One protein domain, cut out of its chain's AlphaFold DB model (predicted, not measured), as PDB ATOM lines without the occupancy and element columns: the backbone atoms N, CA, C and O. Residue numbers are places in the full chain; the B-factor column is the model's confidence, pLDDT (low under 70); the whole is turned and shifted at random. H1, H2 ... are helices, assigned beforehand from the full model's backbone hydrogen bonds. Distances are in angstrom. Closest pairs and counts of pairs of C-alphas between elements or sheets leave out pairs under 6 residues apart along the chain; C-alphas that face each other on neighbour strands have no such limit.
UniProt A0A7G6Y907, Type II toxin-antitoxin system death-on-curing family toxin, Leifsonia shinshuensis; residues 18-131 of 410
ATOM      1  N   TRP A  18     -35.953  28.138 -34.134       80.56
ATOM      2  CA  TRP A  18     -35.953  27.727 -32.740       80.56
ATOM      3  C   TRP A  18     -35.045  28.670 -31.947       80.56
ATOM      4  O   TRP A  18     -33.892  28.892 -32.312       80.56
ATOM      5  N   THR A  19     -35.581  29.246 -30.881       89.62
ATOM      6  CA  THR A  19     -34.816  29.823 -29.771       89.62
ATOM      7  C   THR A  19     -34.962  28.947 -28.532       89.62
ATOM      8  O   THR A  19     -35.912  28.162 -28.436       89.62
ATOM      9  N   VAL A  20     -34.074  29.118 -27.554       86.62
ATOM     10  CA  VAL A  20     -34.185  28.471 -26.233       86.62
ATOM     11  C   VAL A  20     -35.558  28.731 -25.603       86.62
ATOM     12  O   VAL A  20     -36.195  27.806 -25.118       86.62
ATOM     13  N   GLY A  21     -36.079  29.957 -25.683       78.81
ATOM     14  CA  GLY A  21     -37.398  30.310 -25.151       78.81
ATOM     15  C   GLY A  21     -38.548  29.604 -25.875       78.81
ATOM     16  O   GLY A  21     -39.519  29.188 -25.241       78.81
ATOM     17  N   THR A  22     -38.434  29.398 -27.194       81.88
ATOM     18  CA  THR A  22     -39.424  28.590 -27.926       81.88
ATOM     19  C   THR A  22     -39.329  27.105 -27.597       81.88
ATOM     20  O   THR A  22     -40.367  26.451 -27.577       81.88
ATOM     21  N   LEU A  23     -38.127  26.583 -27.312       80.00
ATOM     22  CA  LEU A  23     -37.947  25.220 -26.810       80.00
ATOM     23  C   LEU A  23     -38.566  25.098 -25.414       80.00
ATOM     24  O   LEU A  23     -39.440  24.268 -25.233       80.00
ATOM     25  N   SER A  24     -38.251  25.994 -24.479       78.94
ATOM     26  CA  SER A  24     -38.838  26.014 -23.125       78.94
ATOM     27  C   SER A  24     -40.369  26.015 -23.165       78.94
ATOM     28  O   SER A  24     -41.025  25.163 -22.568       78.94
ATOM     29  N   SER A  25     -40.952  26.890 -23.987       70.19
ATOM     30  CA  SER A  25     -42.408  26.950 -24.167       70.19
ATOM     31  C   SER A  25     -43.006  25.658 -24.737       70.19
ATOM     32  O   SER A  25     -44.180  25.376 -24.507       70.19
ATOM     33  N   ALA A  26     -42.243  24.902 -25.530       66.50
ATOM     34  CA  ALA A  26     -42.720  23.705 -26.209       66.50
ATOM     35  C   ALA A  26     -42.416  22.396 -25.455       66.50
ATOM     36  O   ALA A  26     -43.167  21.443 -25.647       66.50
ATOM     37  N   SER A  27     -41.392  22.341 -24.595       70.44
ATOM     38  CA  SER A  27     -41.124  21.203 -23.695       70.44
ATOM     39  C   SER A  27     -41.852  21.317 -22.363       70.44
ATOM     40  O   SER A  27     -42.032  20.310 -21.684       70.44
ATOM     41  N   GLY A  28     -42.238  22.530 -21.960       62.66
ATOM     42  CA  GLY A  28     -42.692  22.802 -20.597       62.66
ATOM     43  C   GLY A  28     -41.554  22.826 -19.570       62.66
ATOM     44  O   GLY A  28     -41.826  22.973 -18.383       62.66
ATOM     45  N   LEU A  29     -40.300  22.701 -20.020       70.62
ATOM     46  CA  LEU A  29     -39.115  22.929 -19.199       70.62
ATOM     47  C   LEU A  29     -38.901  24.431 -19.026       70.62
ATOM     48  O   LEU A  29     -39.191  25.218 -19.933       70.62
ATOM     49  N   ASP A  30     -38.338  24.841 -17.896       78.31
ATOM     50  CA  ASP A  30     -37.849  26.210 -17.772       78.31
ATOM     51  C   ASP A  30     -36.622  26.454 -18.680       78.31
ATOM     52  O   ASP A  30     -36.060  25.545 -19.298       78.31
ATOM     53  N   VAL A  31     -36.219  27.718 -18.808       80.06
ATOM     54  CA  VAL A  31     -35.105  28.118 -19.682       80.06
ATOM     55  C   VAL A  31     -33.786  27.450 -19.274       80.06
ATOM     56  O   VAL A  31     -32.994  27.099 -20.144       80.06
ATOM     57  N   GLU A  32     -33.546  27.251 -17.980       79.00
ATOM     58  CA  GLU A  32     -32.295  26.692 -17.460       79.00
ATOM     59  C   GLU A  32     -32.214  25.194 -17.732       79.00
ATOM     60  O   GLU A  32     -31.200  24.711 -18.225       79.00
ATOM     61  N   GLN A  33     -33.313  24.475 -17.519       73.69
ATOM     62  CA  GLN A  33     -33.457  23.068 -17.874       73.69
ATOM     63  C   GLN A  33     -33.258  22.835 -19.377       73.69
ATOM     64  O   GLN A  33     -32.606  21.869 -19.771       73.69
ATOM     65  N   VAL A  34     -33.764  23.736 -20.227       80.00
ATOM     66  CA  VAL A  34     -33.490  23.680 -21.671       80.00
ATOM     67  C   VAL A  34     -32.009  23.890 -21.960       80.00
ATOM     68  O   VAL A  34     -31.438  23.111 -22.718       80.00
ATOM     69  N   LEU A  35     -31.375  24.911 -21.379       84.75
ATOM     70  CA  LEU A  35     -29.943  25.159 -21.575       84.75
ATOM     71  C   LEU A  35     -29.101  23.948 -21.153       84.75
ATOM     72  O   LEU A  35     -28.227  23.528 -21.907       84.75
ATOM     73  N   LEU A  36     -29.412  23.333 -20.009       76.81
ATOM     74  CA  LEU A  36     -28.736  22.122 -19.544       76.81
ATOM     75  C   LEU A  36     -28.881  20.953 -20.513       76.81
ATOM     76  O   LEU A  36     -27.887  20.303 -20.834       76.81
ATOM     77  N   ALA A  37     -30.097  20.704 -21.003       79.00
ATOM     78  CA  ALA A  37     -30.340  19.650 -21.980       79.00
ATOM     79  C   ALA A  37     -29.517  19.874 -23.261       79.00
ATOM     80  O   ALA A  37     -28.890  18.951 -23.778       79.00
ATOM     81  N   LEU A  38     -29.459  21.118 -23.746       84.44
ATOM     82  CA  LEU A  38     -28.666  21.485 -24.922       84.44
ATOM     83  C   LEU A  38     -27.162  21.289 -24.696       84.44
ATOM     84  O   LEU A  38     -26.478  20.743 -25.563       84.44
ATOM     85  N   TRP A  39     -26.645  21.692 -23.536       85.31
ATOM     86  CA  TRP A  39     -25.233  21.516 -23.195       85.31
ATOM     87  C   TRP A  39     -24.856  20.041 -23.029       85.31
ATOM     88  O   TRP A  39     -23.762  19.657 -23.438       85.31
ATOM     89  N   GLY A  40     -25.770  19.199 -22.536       75.06
ATOM     90  CA  GLY A  40     -25.604  17.739 -22.524       75.06
ATOM     91  C   GLY A  40     -25.364  17.149 -23.921       75.06
ATOM     92  O   GLY A  40     -24.524  16.268 -24.089       75.06
ATOM     93  N   GLU A  41     -26.001  17.713 -24.952       82.81
ATOM     94  CA  GLU A  41     -25.782  17.370 -26.368       82.81
ATOM     95  C   GLU A  41     -24.619  18.148 -27.025       82.81
ATOM     96  O   GLU A  41     -24.486  18.158 -28.251       82.81
ATOM     97  N   LYS A  42     -23.752  18.801 -26.237       84.31
ATOM     98  CA  LYS A  42     -22.613  19.624 -26.704       84.31
ATOM     99  C   LYS A  42     -23.012  20.854 -27.536       84.31
ATOM    100  O   LYS A  42     -22.202  21.387 -28.295       84.31
ATOM    101  N   ILE A  43     -24.245  21.340 -27.389       87.38
ATOM    102  CA  ILE A  43     -24.738  22.568 -28.032       87.38
ATOM    103  C   ILE A  43     -24.527  23.736 -27.059       87.38
ATOM    104  O   ILE A  43     -25.463  24.182 -26.408       87.38
ATOM    105  N   GLU A  44     -23.287  24.219 -26.927       85.44
ATOM    106  CA  GLU A  44     -22.861  25.115 -25.826       85.44
ATOM    107  C   GLU A  44     -23.004  26.630 -26.080       85.44
ATOM    108  O   GLU A  44     -22.827  27.427 -25.160       85.44
ATOM    109  N   TYR A  45     -23.303  27.053 -27.312       87.62
ATOM    110  CA  TYR A  45     -23.424  28.478 -27.665       87.62
ATOM    111  C   TYR A  45     -24.707  29.192 -27.195       87.62
ATOM    112  O   TYR A  45     -24.659  30.418 -27.082       87.62
ATOM    113  N   PRO A  46     -25.862  28.531 -26.966       89.38
ATOM    114  CA  PRO A  46     -27.032  29.210 -26.423       89.38
ATOM    115  C   PRO A  46     -26.809  29.582 -24.955       89.38
ATOM    116  O   PRO A  46     -26.350  28.748 -24.176       89.38
ATOM    117  N   MET A  47     -27.163  30.815 -24.585       82.94
ATOM    118  CA  MET A  47     -26.902  31.368 -23.247       82.94
ATOM    119  C   MET A  47     -28.151  31.926 -22.560       82.94
ATOM    120  O   MET A  47     -28.150  32.104 -21.353       82.94
ATOM    121  N   ASP A  48     -29.223  32.212 -23.294       83.19
ATOM    122  CA  ASP A  48     -30.441  32.814 -22.753       83.19
ATOM    123  C   ASP A  48     -31.678  32.387 -23.554       83.19
ATOM    124  O   ASP A  48     -31.576  31.734 -24.592       83.19
ATOM    125  N   ALA A  49     -32.869  32.797 -23.106       81.88
ATOM    126  CA  ALA A  49     -34.133  32.486 -23.777       81.88
ATOM    127  C   ALA A  49     -34.215  33.000 -25.235       81.88
ATOM    128  O   ALA A  49     -34.972  32.460 -26.048       81.88
ATOM    129  N   ASN A  50     -33.446  34.030 -25.591       86.25
ATOM    130  CA  ASN A  50     -33.462  34.639 -26.921       86.25
ATOM    131  C   ASN A  50     -32.449  33.998 -27.879       86.25
ATOM    132  O   ASN A  50     -32.532  34.197 -29.095       86.25
ATOM    133  N   SER A  51     -31.527  33.198 -27.346       88.81
ATOM    134  CA  SER A  51     -30.482  32.514 -28.088       88.81
ATOM    135  C   SER A  51     -31.088  31.609 -29.157       88.81
ATOM    136  O   SER A  51     -31.924  30.745 -28.874       88.81
ATOM    137  N   ARG A  52     -30.688  31.833 -30.413       91.38
ATOM    138  CA  ARG A  52     -31.169  31.078 -31.576       91.38
ATOM    139  C   ARG A  52     -30.391  29.783 -31.725       91.38
ATOM    140  O   ARG A  52     -29.169  29.818 -31.726       91.38
ATOM    141  N   ILE A  53     -31.100  28.684 -31.951       89.81
ATOM    142  CA  ILE A  53     -30.513  27.383 -32.265       89.81
ATOM    143  C   ILE A  53     -30.162  27.342 -33.751       89.81
ATOM    144  O   ILE A  53     -30.995  27.643 -34.616       89.81
ATOM    145  N   HIS A  54     -28.919  26.984 -34.054       90.00
ATOM    146  CA  HIS A  54     -28.450  26.800 -35.416       90.00
ATOM    147  C   HIS A  54     -29.254  25.698 -36.117       90.00
ATOM    148  O   HIS A  54     -29.552  24.671 -35.507       90.00
ATOM    149  N   PRO A  55     -29.576  25.850 -37.417       81.44
ATOM    150  CA  PRO A  55     -30.356  24.856 -38.151       81.44
ATOM    151  C   PRO A  55     -29.785  23.432 -38.117       81.44
ATOM    152  O   PRO A  55     -30.561  22.483 -38.193       81.44
ATOM    153  N   SER A  56     -28.459  23.281 -38.009       83.25
ATOM    154  CA  SER A  56     -27.776  21.985 -37.881       83.25
ATOM    155  C   SER A  56     -28.106  21.257 -36.579       83.25
ATOM    156  O   SER A  56     -28.140  20.030 -36.563       83.25
ATOM    157  N   ASP A  57     -28.400  22.003 -35.515       88.94
ATOM    158  CA  ASP A  57     -28.488  21.470 -34.155       88.94
ATOM    159  C   ASP A  57     -29.939  21.301 -33.703       88.94
ATOM    160  O   ASP A  57     -30.199  20.691 -32.672       88.94
ATOM    161  N   VAL A  58     -30.905  21.793 -34.490       82.88
ATOM    162  CA  VAL A  58     -32.343  21.736 -34.179       82.88
ATOM    163  C   VAL A  58     -32.800  20.319 -33.843       82.88
ATOM    164  O   VAL A  58     -33.541  20.134 -32.888       82.88
ATOM    165  N   ALA A  59     -32.356  19.309 -34.595       74.56
ATOM    166  CA  ALA A  59     -32.766  17.929 -34.348       74.56
ATOM    167  C   ALA A  59     -32.190  17.367 -33.037       74.56
ATOM    168  O   ALA A  59     -32.856  16.602 -32.344       74.56
ATOM    169  N   ALA A  60     -30.957  17.738 -32.684       81.06
ATOM    170  CA  ALA A  60     -30.358  17.359 -31.408       81.06
ATOM    171  C   ALA A  60     -31.028  18.110 -30.246       81.06
ATOM    172  O   ALA A  60     -31.407  17.481 -29.266       81.06
ATOM    173  N   ALA A  61     -31.310  19.403 -30.414       82.31
ATOM    174  CA  ALA A  61     -32.045  20.223 -29.457       82.31
ATOM    175  C   ALA A  61     -33.475  19.717 -29.188       82.31
ATOM    176  O   ALA A  61     -33.896  19.640 -28.035       82.31
ATOM    177  N   GLU A  62     -34.213  19.342 -30.238       79.44
ATOM    178  CA  GLU A  62     -35.549  18.733 -30.143       79.44
ATOM    179  C   GLU A  62     -35.502  17.419 -29.342       79.44
ATOM    180  O   GLU A  62     -36.339  17.207 -28.468       79.44
ATOM    181  N   ARG A  63     -34.490  16.568 -29.577       74.50
ATOM    182  CA  ARG A  63     -34.291  15.329 -28.802       74.50
ATOM    183  C   ARG A  63     -33.941  15.610 -27.341       74.50
ATOM    184  O   ARG A  63     -34.584  15.050 -26.462       74.50
ATOM    185  N   ALA A  64     -32.981  16.500 -27.089       77.00
ATOM    186  CA  ALA A  64     -32.503  16.827 -25.744       77.00
ATOM    187  C   ALA A  64     -33.618  17.356 -24.837       77.00
ATOM    188  O   ALA A  64     -33.693  17.038 -23.657       77.00
ATOM    189  N   THR A  65     -34.499  18.176 -25.406       75.50
ATOM    190  CA  THR A  65     -35.580  18.843 -24.672       75.50
ATOM    191  C   THR A  65     -36.873  18.028 -24.623       75.50
ATOM    192  O   THR A  65     -37.866  18.496 -24.072       75.50
ATOM    193  N   GLY A  66     -36.891  16.826 -25.215       66.38
ATOM    194  CA  GLY A  66     -38.086  15.982 -25.301       66.38
ATOM    195  C   GLY A  66     -39.170  16.526 -26.240       66.38
ATOM    196  O   GLY A  66     -40.297  16.033 -26.248       66.38
ATOM    197  N   ILE A  67     -38.851  17.538 -27.050       65.56
ATOM    198  CA  ILE A  67     -39.772  18.169 -27.996       65.56
ATOM    199  C   ILE A  67     -39.568  17.506 -29.345       65.56
ATOM    200  O   ILE A  67     -38.974  18.056 -30.265       65.56
ATOM    201  N   GLU A  68     -40.118  16.313 -29.502       56.91
ATOM    202  CA  GLU A  68     -40.077  15.552 -30.752       56.91
ATOM    203  C   GLU A  68     -40.971  16.165 -31.865       56.91
ATOM    204  O   GLU A  68     -41.562  15.463 -32.686       56.91
ATOM    205  N   GLY A  69     -41.133  17.492 -31.911       55.75
ATOM    206  CA  GLY A  69     -42.214  18.221 -32.590       55.75
ATOM    207  C   GLY A  69     -42.321  18.056 -34.115       55.75
ATOM    208  O   GLY A  69     -43.339  18.436 -34.712       55.75
ATOM    209  N   SER A  70     -41.320  17.472 -34.775       54.53
ATOM    210  CA  SER A  70     -41.386  17.042 -36.179       54.53
ATOM    211  C   SER A  70     -41.699  15.543 -36.342       54.53
ATOM    212  O   SER A  70     -42.341  15.154 -37.324       54.53
ATOM    213  N   ARG A  71     -41.322  14.713 -35.360       58.56
ATOM    214  CA  ARG A  71     -41.543  13.261 -35.296       58.56
ATOM    215  C   ARG A  71     -42.934  12.903 -34.764       58.56
ATOM    216  O   ARG A  71     -43.581  12.070 -35.387       58.56
ATOM    217  N   LEU A  72     -43.461  13.613 -33.762       63.00
ATOM    218  CA  LEU A  72     -44.837  13.442 -33.246       63.00
ATOM    219  C   LEU A  72     -45.913  13.713 -34.302       63.00
ATOM    220  O   LEU A  72     -47.052  13.269 -34.187       63.00
ATOM    221  N   LYS A  73     -45.573  14.461 -35.355       68.94
ATOM    222  CA  LYS A  73     -46.468  14.652 -36.496       68.94
ATOM    223  C   LYS A  73     -46.483  13.450 -37.418       68.94
ATOM    224  O   LYS A  73     -47.416  13.352 -38.195       68.94
ATOM    225  N   ARG A  74     -45.472  12.581 -37.409       73.88
ATOM    226  CA  ARG A  74     -45.390  11.444 -38.326       73.88
ATOM    227  C   ARG A  74     -46.250  10.310 -37.810       73.88
ATOM    228  O   ARG A  74     -46.150   9.915 -36.657       73.88
ATOM    229  N   ILE A  75     -47.037   9.730 -38.702       75.44
ATOM    230  CA  ILE A  75     -47.837   8.551 -38.370       75.44
ATOM    231  C   ILE A  75     -46.928   7.369 -38.014       75.44
ATOM    232  O   ILE A  75     -47.229   6.649 -37.075       75.44
ATOM    233  N   SER A  76     -45.770   7.228 -38.671       70.25
ATOM    234  CA  SER A  76     -44.800   6.161 -38.381       70.25
ATOM    235  C   SER A  76     -44.286   6.160 -36.943       70.25
ATOM    236  O   SER A  76     -43.994   5.095 -36.424       70.25
ATOM    237  N   TYR A  77     -44.193   7.328 -36.301       72.12
ATOM    238  CA  TYR A  77     -43.831   7.408 -34.889       72.12
ATOM    239  C   TYR A  77     -44.894   6.756 -34.010       72.12
ATOM    240  O   TYR A  77     -44.562   5.931 -33.181       72.12
ATOM    241  N   TRP A  78     -46.169   7.072 -34.235       73.62
ATOM    242  CA  TRP A  78     -47.260   6.525 -33.429       73.62
ATOM    243  C   TRP A  78     -47.524   5.045 -33.700       73.62
ATOM    244  O   TRP A  78     -47.988   4.352 -32.803       73.62
ATOM    245  N   LEU A  79     -47.210   4.549 -34.901       75.00
ATOM    246  CA  LEU A  79     -47.230   3.109 -35.187       75.00
ATOM    247  C   LEU A  79     -46.193   2.354 -34.351       75.00
ATOM    248  O   LEU A  79     -46.500   1.300 -33.812       75.00
ATOM    249  N   ASP A  80     -44.991   2.917 -34.232       65.44
ATOM    250  CA  ASP A  80     -43.880   2.360 -33.455       65.44
ATOM    251  C   ASP A  80     -44.154   2.469 -31.943       65.44
ATOM    252  O   ASP A  80     -44.205   1.469 -31.227       65.44
ATOM    253  N   GLU A  81     -44.482   3.681 -31.487       67.19
ATOM    254  CA  GLU A  81     -44.746   4.045 -30.089       67.19
ATOM    255  C   GLU A  81     -45.926   3.279 -29.478       67.19
ATOM    256  O   GLU A  81     -45.876   2.845 -28.328       67.19
ATOM    257  N   LEU A  82     -47.007   3.095 -30.242       73.62
ATOM    258  CA  LEU A  82     -48.168   2.312 -29.806       73.62
ATOM    259  C   LEU A  82     -48.041   0.834 -30.202       73.62
ATOM    260  O   LEU A  82     -48.822   0.013 -29.730       73.62
ATOM    261  N   SER A  83     -47.022   0.480 -30.990       70.56
ATOM    262  CA  SER A  83     -46.787  -0.870 -31.521       70.56
ATOM    263  C   SER A  83     -48.030  -1.456 -32.196       70.56
ATOM    264  O   SER A  83     -48.362  -2.625 -32.015       70.56
ATOM    265  N   VAL A  84     -48.734  -0.612 -32.947       77.56
ATOM    266  CA  VAL A  84     -49.988  -0.943 -33.627       77.56
ATOM    267  C   VAL A  84     -49.814  -0.864 -35.134       77.56
ATOM    268  O   VAL A  84     -48.998  -0.109 -35.674       77.56
ATOM    269  N   SER A  85     -50.637  -1.622 -35.839       81.62
ATOM    270  CA  SER A  85     -50.784  -1.502 -37.276       81.62
ATOM    271  C   SER A  85     -51.410  -0.159 -37.663       81.62
ATOM    272  O   SER A  85     -52.062   0.547 -36.889       81.62
ATOM    273  N   ARG A  86     -51.244   0.204 -38.936       80.94
ATOM    274  CA  ARG A  86     -51.822   1.433 -39.485       80.94
ATOM    275  C   ARG A  86     -53.347   1.448 -39.453       80.94
ATOM    276  O   ARG A  86     -53.913   2.529 -39.324       80.94
ATOM    277  N   ALA A  87     -53.993   0.289 -39.569       80.50
ATOM    278  CA  ALA A  87     -55.445   0.187 -39.479       80.50
ATOM    279  C   ALA A  87     -55.926   0.527 -38.060       80.50
ATOM    280  O   ALA A  87     -56.767   1.407 -37.901       80.50
ATOM    281  N   GLU A  88     -55.294  -0.071 -37.050       80.75
ATOM    282  CA  GLU A  88     -55.604   0.150 -35.633       80.75
ATOM    283  C   GLU A  88     -55.359   1.606 -35.213       80.75
ATOM    284  O   GLU A  88     -56.190   2.207 -34.540       80.75
ATOM    285  N   LEU A  89     -54.265   2.232 -35.668       81.69
ATOM    286  CA  LEU A  89     -54.015   3.646 -35.369       81.69
ATOM    287  C   LEU A  89     -55.070   4.577 -35.989       81.69
ATOM    288  O   LEU A  89     -55.426   5.592 -35.391       81.69
ATOM    289  N   VAL A  90     -55.549   4.275 -37.199       83.94
ATOM    290  CA  VAL A  90     -56.595   5.074 -37.861       83.94
ATOM    291  C   VAL A  90     -57.931   4.925 -37.137       83.94
ATOM    292  O   VAL A  90     -58.631   5.923 -36.970       83.94
ATOM    293  N   GLU A  91     -58.261   3.719 -36.679       82.00
ATOM    294  CA  GLU A  91     -59.450   3.444 -35.867       82.00
ATOM    295  C   GLU A  91     -59.387   4.189 -34.525       82.00
ATOM    296  O   GLU A  91     -60.289   4.958 -34.199       82.00
ATOM    297  N   TYR A  92     -58.248   4.112 -33.840       81.75
ATOM    298  CA  TYR A  92     -57.985   4.823 -32.589       81.75
ATOM    299  C   TYR A  92     -58.081   6.351 -32.727       81.75
ATOM    300  O   TYR A  92     -58.631   7.061 -31.883       81.75
ATOM    301  N   LEU A  93     -57.584   6.899 -33.838       80.81
ATOM    302  CA  LEU A  93     -57.732   8.320 -34.148       80.81
ATOM    303  C   LEU A  93     -59.187   8.695 -34.453       80.81
ATOM    304  O   LEU A  93     -59.623   9.786 -34.074       80.81
ATOM    305  N   ALA A  94     -59.944   7.808 -35.100       83.50
ATOM    306  CA  ALA A  94     -61.357   8.025 -35.379       83.50
ATOM    307  C   ALA A  94     -62.193   8.068 -34.090       83.50
ATOM    308  O   ALA A  94     -63.042   8.957 -33.969       83.50
ATOM    309  N   GLU A  95     -61.902   7.206 -33.110       81.62
ATOM    310  CA  GLU A  95     -62.500   7.241 -31.763       81.62
ATOM    311  C   GLU A  95     -62.232   8.577 -31.052       81.62
ATOM    312  O   GLU A  95     -63.120   9.166 -30.438       81.62
ATOM    313  N   LEU A  96     -61.033   9.133 -31.239       78.31
ATOM    314  CA  LEU A  96     -60.632  10.460 -30.756       78.31
ATOM    315  C   LEU A  96     -61.238  11.635 -31.557       78.31
ATOM    316  O   LEU A  96     -60.884  12.808 -31.349       78.31
ATOM    317  N   GLY A  97     -62.129  11.356 -32.510       80.62
ATOM    318  CA  GLY A  97     -62.747  12.352 -33.383       80.62
ATOM    319  C   GLY A  97     -61.752  13.023 -34.337       80.62
ATOM    320  O   GLY A  97     -61.952  14.179 -34.723       80.62
ATOM    321  N   VAL A  98     -60.655  12.341 -34.674       81.38
ATOM    322  CA  VAL A  98     -59.615  12.785 -35.608       81.38
ATOM    323  C   VAL A  98     -59.682  11.926 -36.868       81.38
ATOM    324  O   VAL A  98     -59.315  10.758 -36.872       81.38
ATOM    325  N   ARG A  99     -60.102  12.516 -37.989       80.94
ATOM    326  CA  ARG A  99     -60.101  11.812 -39.279       80.94
ATOM    327  C   ARG A  99     -58.739  11.928 -39.951       80.94
ATOM    328  O   ARG A  99     -58.251  13.035 -40.181       80.94
ATOM    329  N   VAL A 100     -58.155  10.785 -40.302       80.69
ATOM    330  CA  VAL A 100     -56.869  10.689 -40.999       80.69
ATOM    331  C   VAL A 100     -57.036   9.827 -42.242       80.69
ATOM    332  O   VAL A 100     -57.639   8.760 -42.187       80.69
ATOM    333  N   HIS A 101     -56.517  10.292 -43.379       77.56
ATOM    334  CA  HIS A 101     -56.538   9.501 -44.606       77.56
ATOM    335  C   HIS A 101     -55.630   8.264 -44.449       77.56
ATOM    336  O   HIS A 101     -54.504   8.422 -43.969       77.56
ATOM    337  N   PRO A 102     -56.030   7.062 -44.909       73.12
ATOM    338  CA  PRO A 102     -55.244   5.834 -44.733       73.12
ATOM    339  C   PRO A 102     -53.804   5.915 -45.260       73.12
ATOM    340  O   PRO A 102     -52.910   5.290 -44.704       73.12
ATOM    341  N   ALA A 103     -53.553   6.733 -46.287       73.38
ATOM    342  CA  ALA A 103     -52.224   6.962 -46.869       73.38
ATOM    343  C   ALA A 103     -51.461   8.177 -46.294       73.38
ATOM    344  O   ALA A 103     -50.394   8.528 -46.796       73.38
ATOM    345  N   ALA A 104     -51.986   8.862 -45.272       75.62
ATOM    346  CA  ALA A 104     -51.319  10.033 -44.713       75.62
ATOM    347  C   ALA A 104     -49.969   9.649 -44.078       75.62
ATOM    348  O   ALA A 104     -49.836   8.618 -43.409       75.62
ATOM    349  N   SER A 105     -48.956  10.492 -44.269       71.25
ATOM    350  CA  SER A 105     -47.653  10.371 -43.604       71.25
ATOM    351  C   SER A 105     -47.590  11.171 -42.301       71.25
ATOM    352  O   SER A 105     -46.729  10.911 -41.460       71.25
ATOM    353  N   THR A 106     -48.518  12.118 -42.113       75.62
ATOM    354  CA  THR A 106     -48.558  13.009 -40.954       75.62
ATOM    355  C   THR A 106     -49.954  13.174 -40.354       75.62
ATOM    356  O   THR A 106     -50.963  13.009 -41.038       75.62
ATOM    357  N   LEU A 107     -50.001  13.483 -39.059       75.88
ATOM    358  CA  LEU A 107     -51.212  13.704 -38.285       75.88
ATOM    359  C   LEU A 107     -51.801  15.109 -38.520       75.88
ATOM    360  O   LEU A 107     -51.049  16.086 -38.626       75.88
ATOM    361  N   PRO A 108     -53.141  15.246 -38.527       71.12
ATOM    362  CA  PRO A 108     -53.811  16.535 -38.636       71.12
ATOM    363  C   PRO A 108     -53.543  17.447 -37.432       71.12
ATOM    364  O   PRO A 108     -53.207  17.016 -36.326       71.12
ATOM    365  N   LYS A 109     -53.754  18.751 -37.629       55.69
ATOM    366  CA  LYS A 109     -53.593  19.761 -36.578       55.69
ATOM    367  C   LYS A 109     -54.526  19.458 -35.394       55.69
ATOM    368  O   LYS A 109     -55.725  19.292 -35.578       55.69
ATOM    369  N   GLY A 110     -53.970  19.401 -34.182       56.00
ATOM    370  CA  GLY A 110     -54.721  19.109 -32.951       56.00
ATOM    371  C   GLY A 110     -54.854  17.621 -32.597       56.00
ATOM    372  O   GLY A 110     -55.293  17.323 -31.491       56.00
ATOM    373  N   ALA A 111     -54.428  16.701 -33.472       69.69
ATOM    374  CA  ALA A 111     -54.468  15.257 -33.217       69.69
ATOM    375  C   ALA A 111     -53.515  14.812 -32.096       69.69
ATOM    376  O   ALA A 111     -53.893  14.009 -31.252       69.69
ATOM    377  N   ILE A 112     -52.310  15.393 -32.053       68.88
ATOM    378  CA  ILE A 112     -51.269  15.075 -31.058       68.88
ATOM    379  C   ILE A 112     -51.800  15.282 -29.634       68.88
ATOM    380  O   ILE A 112     -51.762  14.367 -28.825       68.88
ATOM    381  N   ARG A 113     -52.418  16.441 -29.366       63.06
ATOM    382  CA  ARG A 113     -52.980  16.757 -28.046       63.06
ATOM    383  C   ARG A 113     -54.053  15.754 -27.612       63.06
ATOM    384  O   ARG A 113     -54.179  15.481 -26.429       63.06
ATOM    385  N   ARG A 114     -54.837  15.207 -28.546       71.50
ATOM    386  CA  ARG A 114     -55.879  14.214 -28.236       71.50
ATOM    387  C   ARG A 114     -55.301  12.824 -27.985       71.50
ATOM    388  O   ARG A 114     -55.763  12.148 -27.078       71.50
ATOM    389  N   LEU A 115     -54.265  12.440 -28.732       71.44
ATOM    390  CA  LEU A 115     -53.505  11.210 -28.487       71.44
ATOM    391  C   LEU A 115     -52.806  11.226 -27.121       71.44
ATOM    392  O   LEU A 115     -52.763  10.209 -26.436       71.44
ATOM    393  N   GLU A 116     -52.279  12.381 -26.710       63.94
ATOM    394  CA  GLU A 116     -51.561  12.528 -25.441       63.94
ATOM    395  C   GLU A 116     -52.435  12.299 -24.201       63.94
ATOM    396  O   GLU A 116     -51.902  11.857 -23.188       63.94
ATOM    397  N   HIS A 117     -53.741  12.574 -24.287       60.31
ATOM    398  CA  HIS A 117     -54.689  12.516 -23.165       60.31
ATOM    399  C   HIS A 117     -55.570  11.253 -23.173       60.31
ATOM    400  O   HIS A 117     -56.560  11.195 -22.448       60.31
ATOM    401  N   HIS A 118     -55.272  10.262 -24.020       67.62
ATOM    402  CA  HIS A 118     -56.099   9.061 -24.109       67.62
ATOM    403  C   HIS A 118     -55.717   8.014 -23.040       67.62
ATOM    404  O   HIS A 118     -54.526   7.731 -22.870       67.62
ATOM    405  N   PRO A 119     -56.692   7.371 -22.364       59.56
ATOM    406  CA  PRO A 119     -56.459   6.418 -21.270       59.56
ATOM    407  C   PRO A 119     -55.578   5.210 -21.629       59.56
ATOM    408  O   PRO A 119     -54.845   4.712 -20.777       59.56
ATOM    409  N   SER A 120     -55.555   4.758 -22.887       61.78
ATOM    410  CA  SER A 120     -54.659   3.661 -23.306       61.78
ATOM    411  C   SER A 120     -53.172   4.029 -23.189       61.78
ATOM    412  O   SER A 120     -52.327   3.153 -23.010       61.78
ATOM    413  N   ARG A 121     -52.838   5.327 -23.240       58.19
ATOM    414  CA  ARG A 121     -51.478   5.827 -23.006       58.19
ATOM    415  C   ARG A 121     -51.145   5.890 -21.514       58.19
ATOM    416  O   ARG A 121     -49.994   5.669 -21.154       58.19
ATOM    417  N   GLU A 122     -52.130   6.138 -20.648       51.41
ATOM    418  CA  GLU A 122     -51.957   6.071 -19.187       51.41
ATOM    419  C   GLU A 122     -51.689   4.638 -18.709       51.41
ATOM    420  O   GLU A 122     -50.857   4.441 -17.825       51.41
ATOM    421  N   PHE A 123     -52.329   3.640 -19.329       47.97
ATOM    422  CA  PHE A 123     -52.045   2.222 -19.075       47.97
ATOM    423  C   PHE A 123     -50.612   1.842 -19.486       47.97
ATOM    424  O   PHE A 123     -49.878   1.274 -18.685       47.97
ATOM    425  N   ARG A 124     -50.163   2.242 -20.685       49.47
ATOM    426  CA  ARG A 124     -48.799   1.944 -21.165       49.47
ATOM    427  C   ARG A 124     -47.692   2.727 -20.454       49.47
ATOM    428  O   ARG A 124     -46.606   2.187 -20.284       49.47
ATOM    429  N   LYS A 125     -47.947   3.968 -20.018       46.47
ATOM    430  CA  LYS A 125     -46.999   4.726 -19.180       46.47
ATOM    431  C   LYS A 125     -46.725   4.010 -17.859       46.47
ATOM    432  O   LYS A 125     -45.572   3.960 -17.451       46.47
ATOM    433  N   ARG A 126     -47.754   3.414 -17.240       42.88
ATOM    434  CA  ARG A 126     -47.577   2.580 -16.041       42.88
ATOM    435  C   ARG A 126     -46.762   1.326 -16.333       42.88
ATOM    436  O   ARG A 126     -45.902   0.991 -15.533       42.88
ATOM    437  N   ASP A 127     -46.978   0.674 -17.473       43.00
ATOM    438  CA  ASP A 127     -46.199  -0.516 -17.841       43.00
ATOM    439  C   ASP A 127     -44.733  -0.180 -18.197       43.00
ATOM    440  O   ASP A 127     -43.838  -0.963 -17.892       43.00
ATOM    441  N   GLN A 128     -44.457   0.996 -18.777       46.31
ATOM    442  CA  GLN A 128     -43.091   1.464 -19.058       46.31
ATOM    443  C   GLN A 128     -42.354   1.973 -17.806       46.31
ATOM    444  O   GLN A 128     -41.174   1.657 -17.646       46.31
ATOM    445  N   GLU A 129     -43.026   2.685 -16.891       46.34
ATOM    446  CA  GLU A 129     -42.449   3.111 -15.597       46.34
ATOM    447  C   GLU A 129     -42.027   1.922 -14.717       46.34
ATOM    448  O   GLU A 129     -41.135   2.059 -13.885       46.34
ATOM    449  N   VAL A 130     -42.609   0.737 -14.927       47.50
ATOM    450  CA  VAL A 130     -42.245  -0.495 -14.205       47.50
ATOM    451  C   VAL A 130     -40.998  -1.187 -14.797       47.50
ATOM    452  O   VAL A 130     -40.428  -2.065 -14.154       47.50
ATOM    453  N   THR A 131     -40.517  -0.780 -15.982       47.44
ATOM    454  CA  THR A 131     -39.411  -1.459 -16.700       47.44
ATOM    455  C   THR A 131     -38.085  -0.696 -16.781       47.44
ATOM    456  O   THR A 131     -37.126  -1.238 -17.332       47.44
TER     457      THR A 131
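What this domain is: This is residues 18 to 131 of the 410 residues of the protein "Type II toxin-antitoxin system death-on-curing family toxin" of Leifsonia shinshuensis (UniProt A0A7G6Y907). Two small lobes of short helices sit side by side, joined by the stretch of residues 65 to 74, and a last helix sticks out from the second lobe with its residues 125 to 129. The first lobe holds H1, H2 and H3, with H2 set crosswise to both of the others; the second, looser lobe holds H4, H5 and H6. The printed part has 114 residues, with seven named helices, H1 to H7 in chain order, and no named strand: the class is all helix. The whole is only just loose, close to compact, with a radius of gyration of the C-alphas of 16.3 A and spans of 45 by 33 by 19 A.

Where its parts are: Find C-alpha 20 at (-34.185, 28.471, -26.233), where H1 begins; it runs to residue 27. H2 follows at residues 31 to 40, 14.4 A from first to last C-alpha, and H3 at residues 58 to 64. Look next at C-alpha 75, at (-47.837, 8.551, -38.370): there H4 begins, residues 75 to 81. H5 takes residues 86 to 95, 14.4 A long, and H6 residues 111 to 116. H7, residues 119 to 129, is the longest by residues at 11 and measures 15.5 A; it ends at C-alpha 129, (-42.449, 3.111, -15.597).

How they stand to each other: Start at Ser 24 and Val 31, the closest C-alphas of H1 and H2, 5.5 A apart: these helices touch, about perpendicular at 85 degrees. H2 also touches H3, about perpendicular at 82 degrees, with the C-alphas of Ala 37 and Ala 64 closest at 5.2 A. H1 and H3 are close but not clearly touching; their closest C-alphas, of Leu 23 and Glu 62, are 7.7 A apart. Farther along, H4 and H5 only just touch, with 3 pairs of C-alphas within 8 A, the closest those of Leu 79 and Arg 86 at 6.5 A. H5 and H6 are close but not clearly touching, with the C-alphas of Leu 93 and Leu 115 closest at 7.6 A. H6 and H7 are likewise close but not clearly touching, at a steep tilt of 51 degrees, the same way; the closest C-alphas are those of Leu 115 and Arg 121, 7.9 A apart. H1, H2 and H3 are each apart from H4, H5, H6 and H7. In each of the seven helices every O i to N i+4 pair is within hydrogen-bond range.

The domain as a whole: The two C-alphas farthest apart are those of Met 47 and Ala 87, at 45.3 A. The printed part has no cut. Look for the long links at residues 41 to 57, from H2 to H3, and residues 96 to 110, from H5 to H6. Residues 125 to 131, of which 125 to 129 belong to H7, stand free. The mean pLDDT of the printed part is 73.3; 33 residues are under 70, among them residues 66 to 73 and 116 to 131, and H7 has a mean of 50.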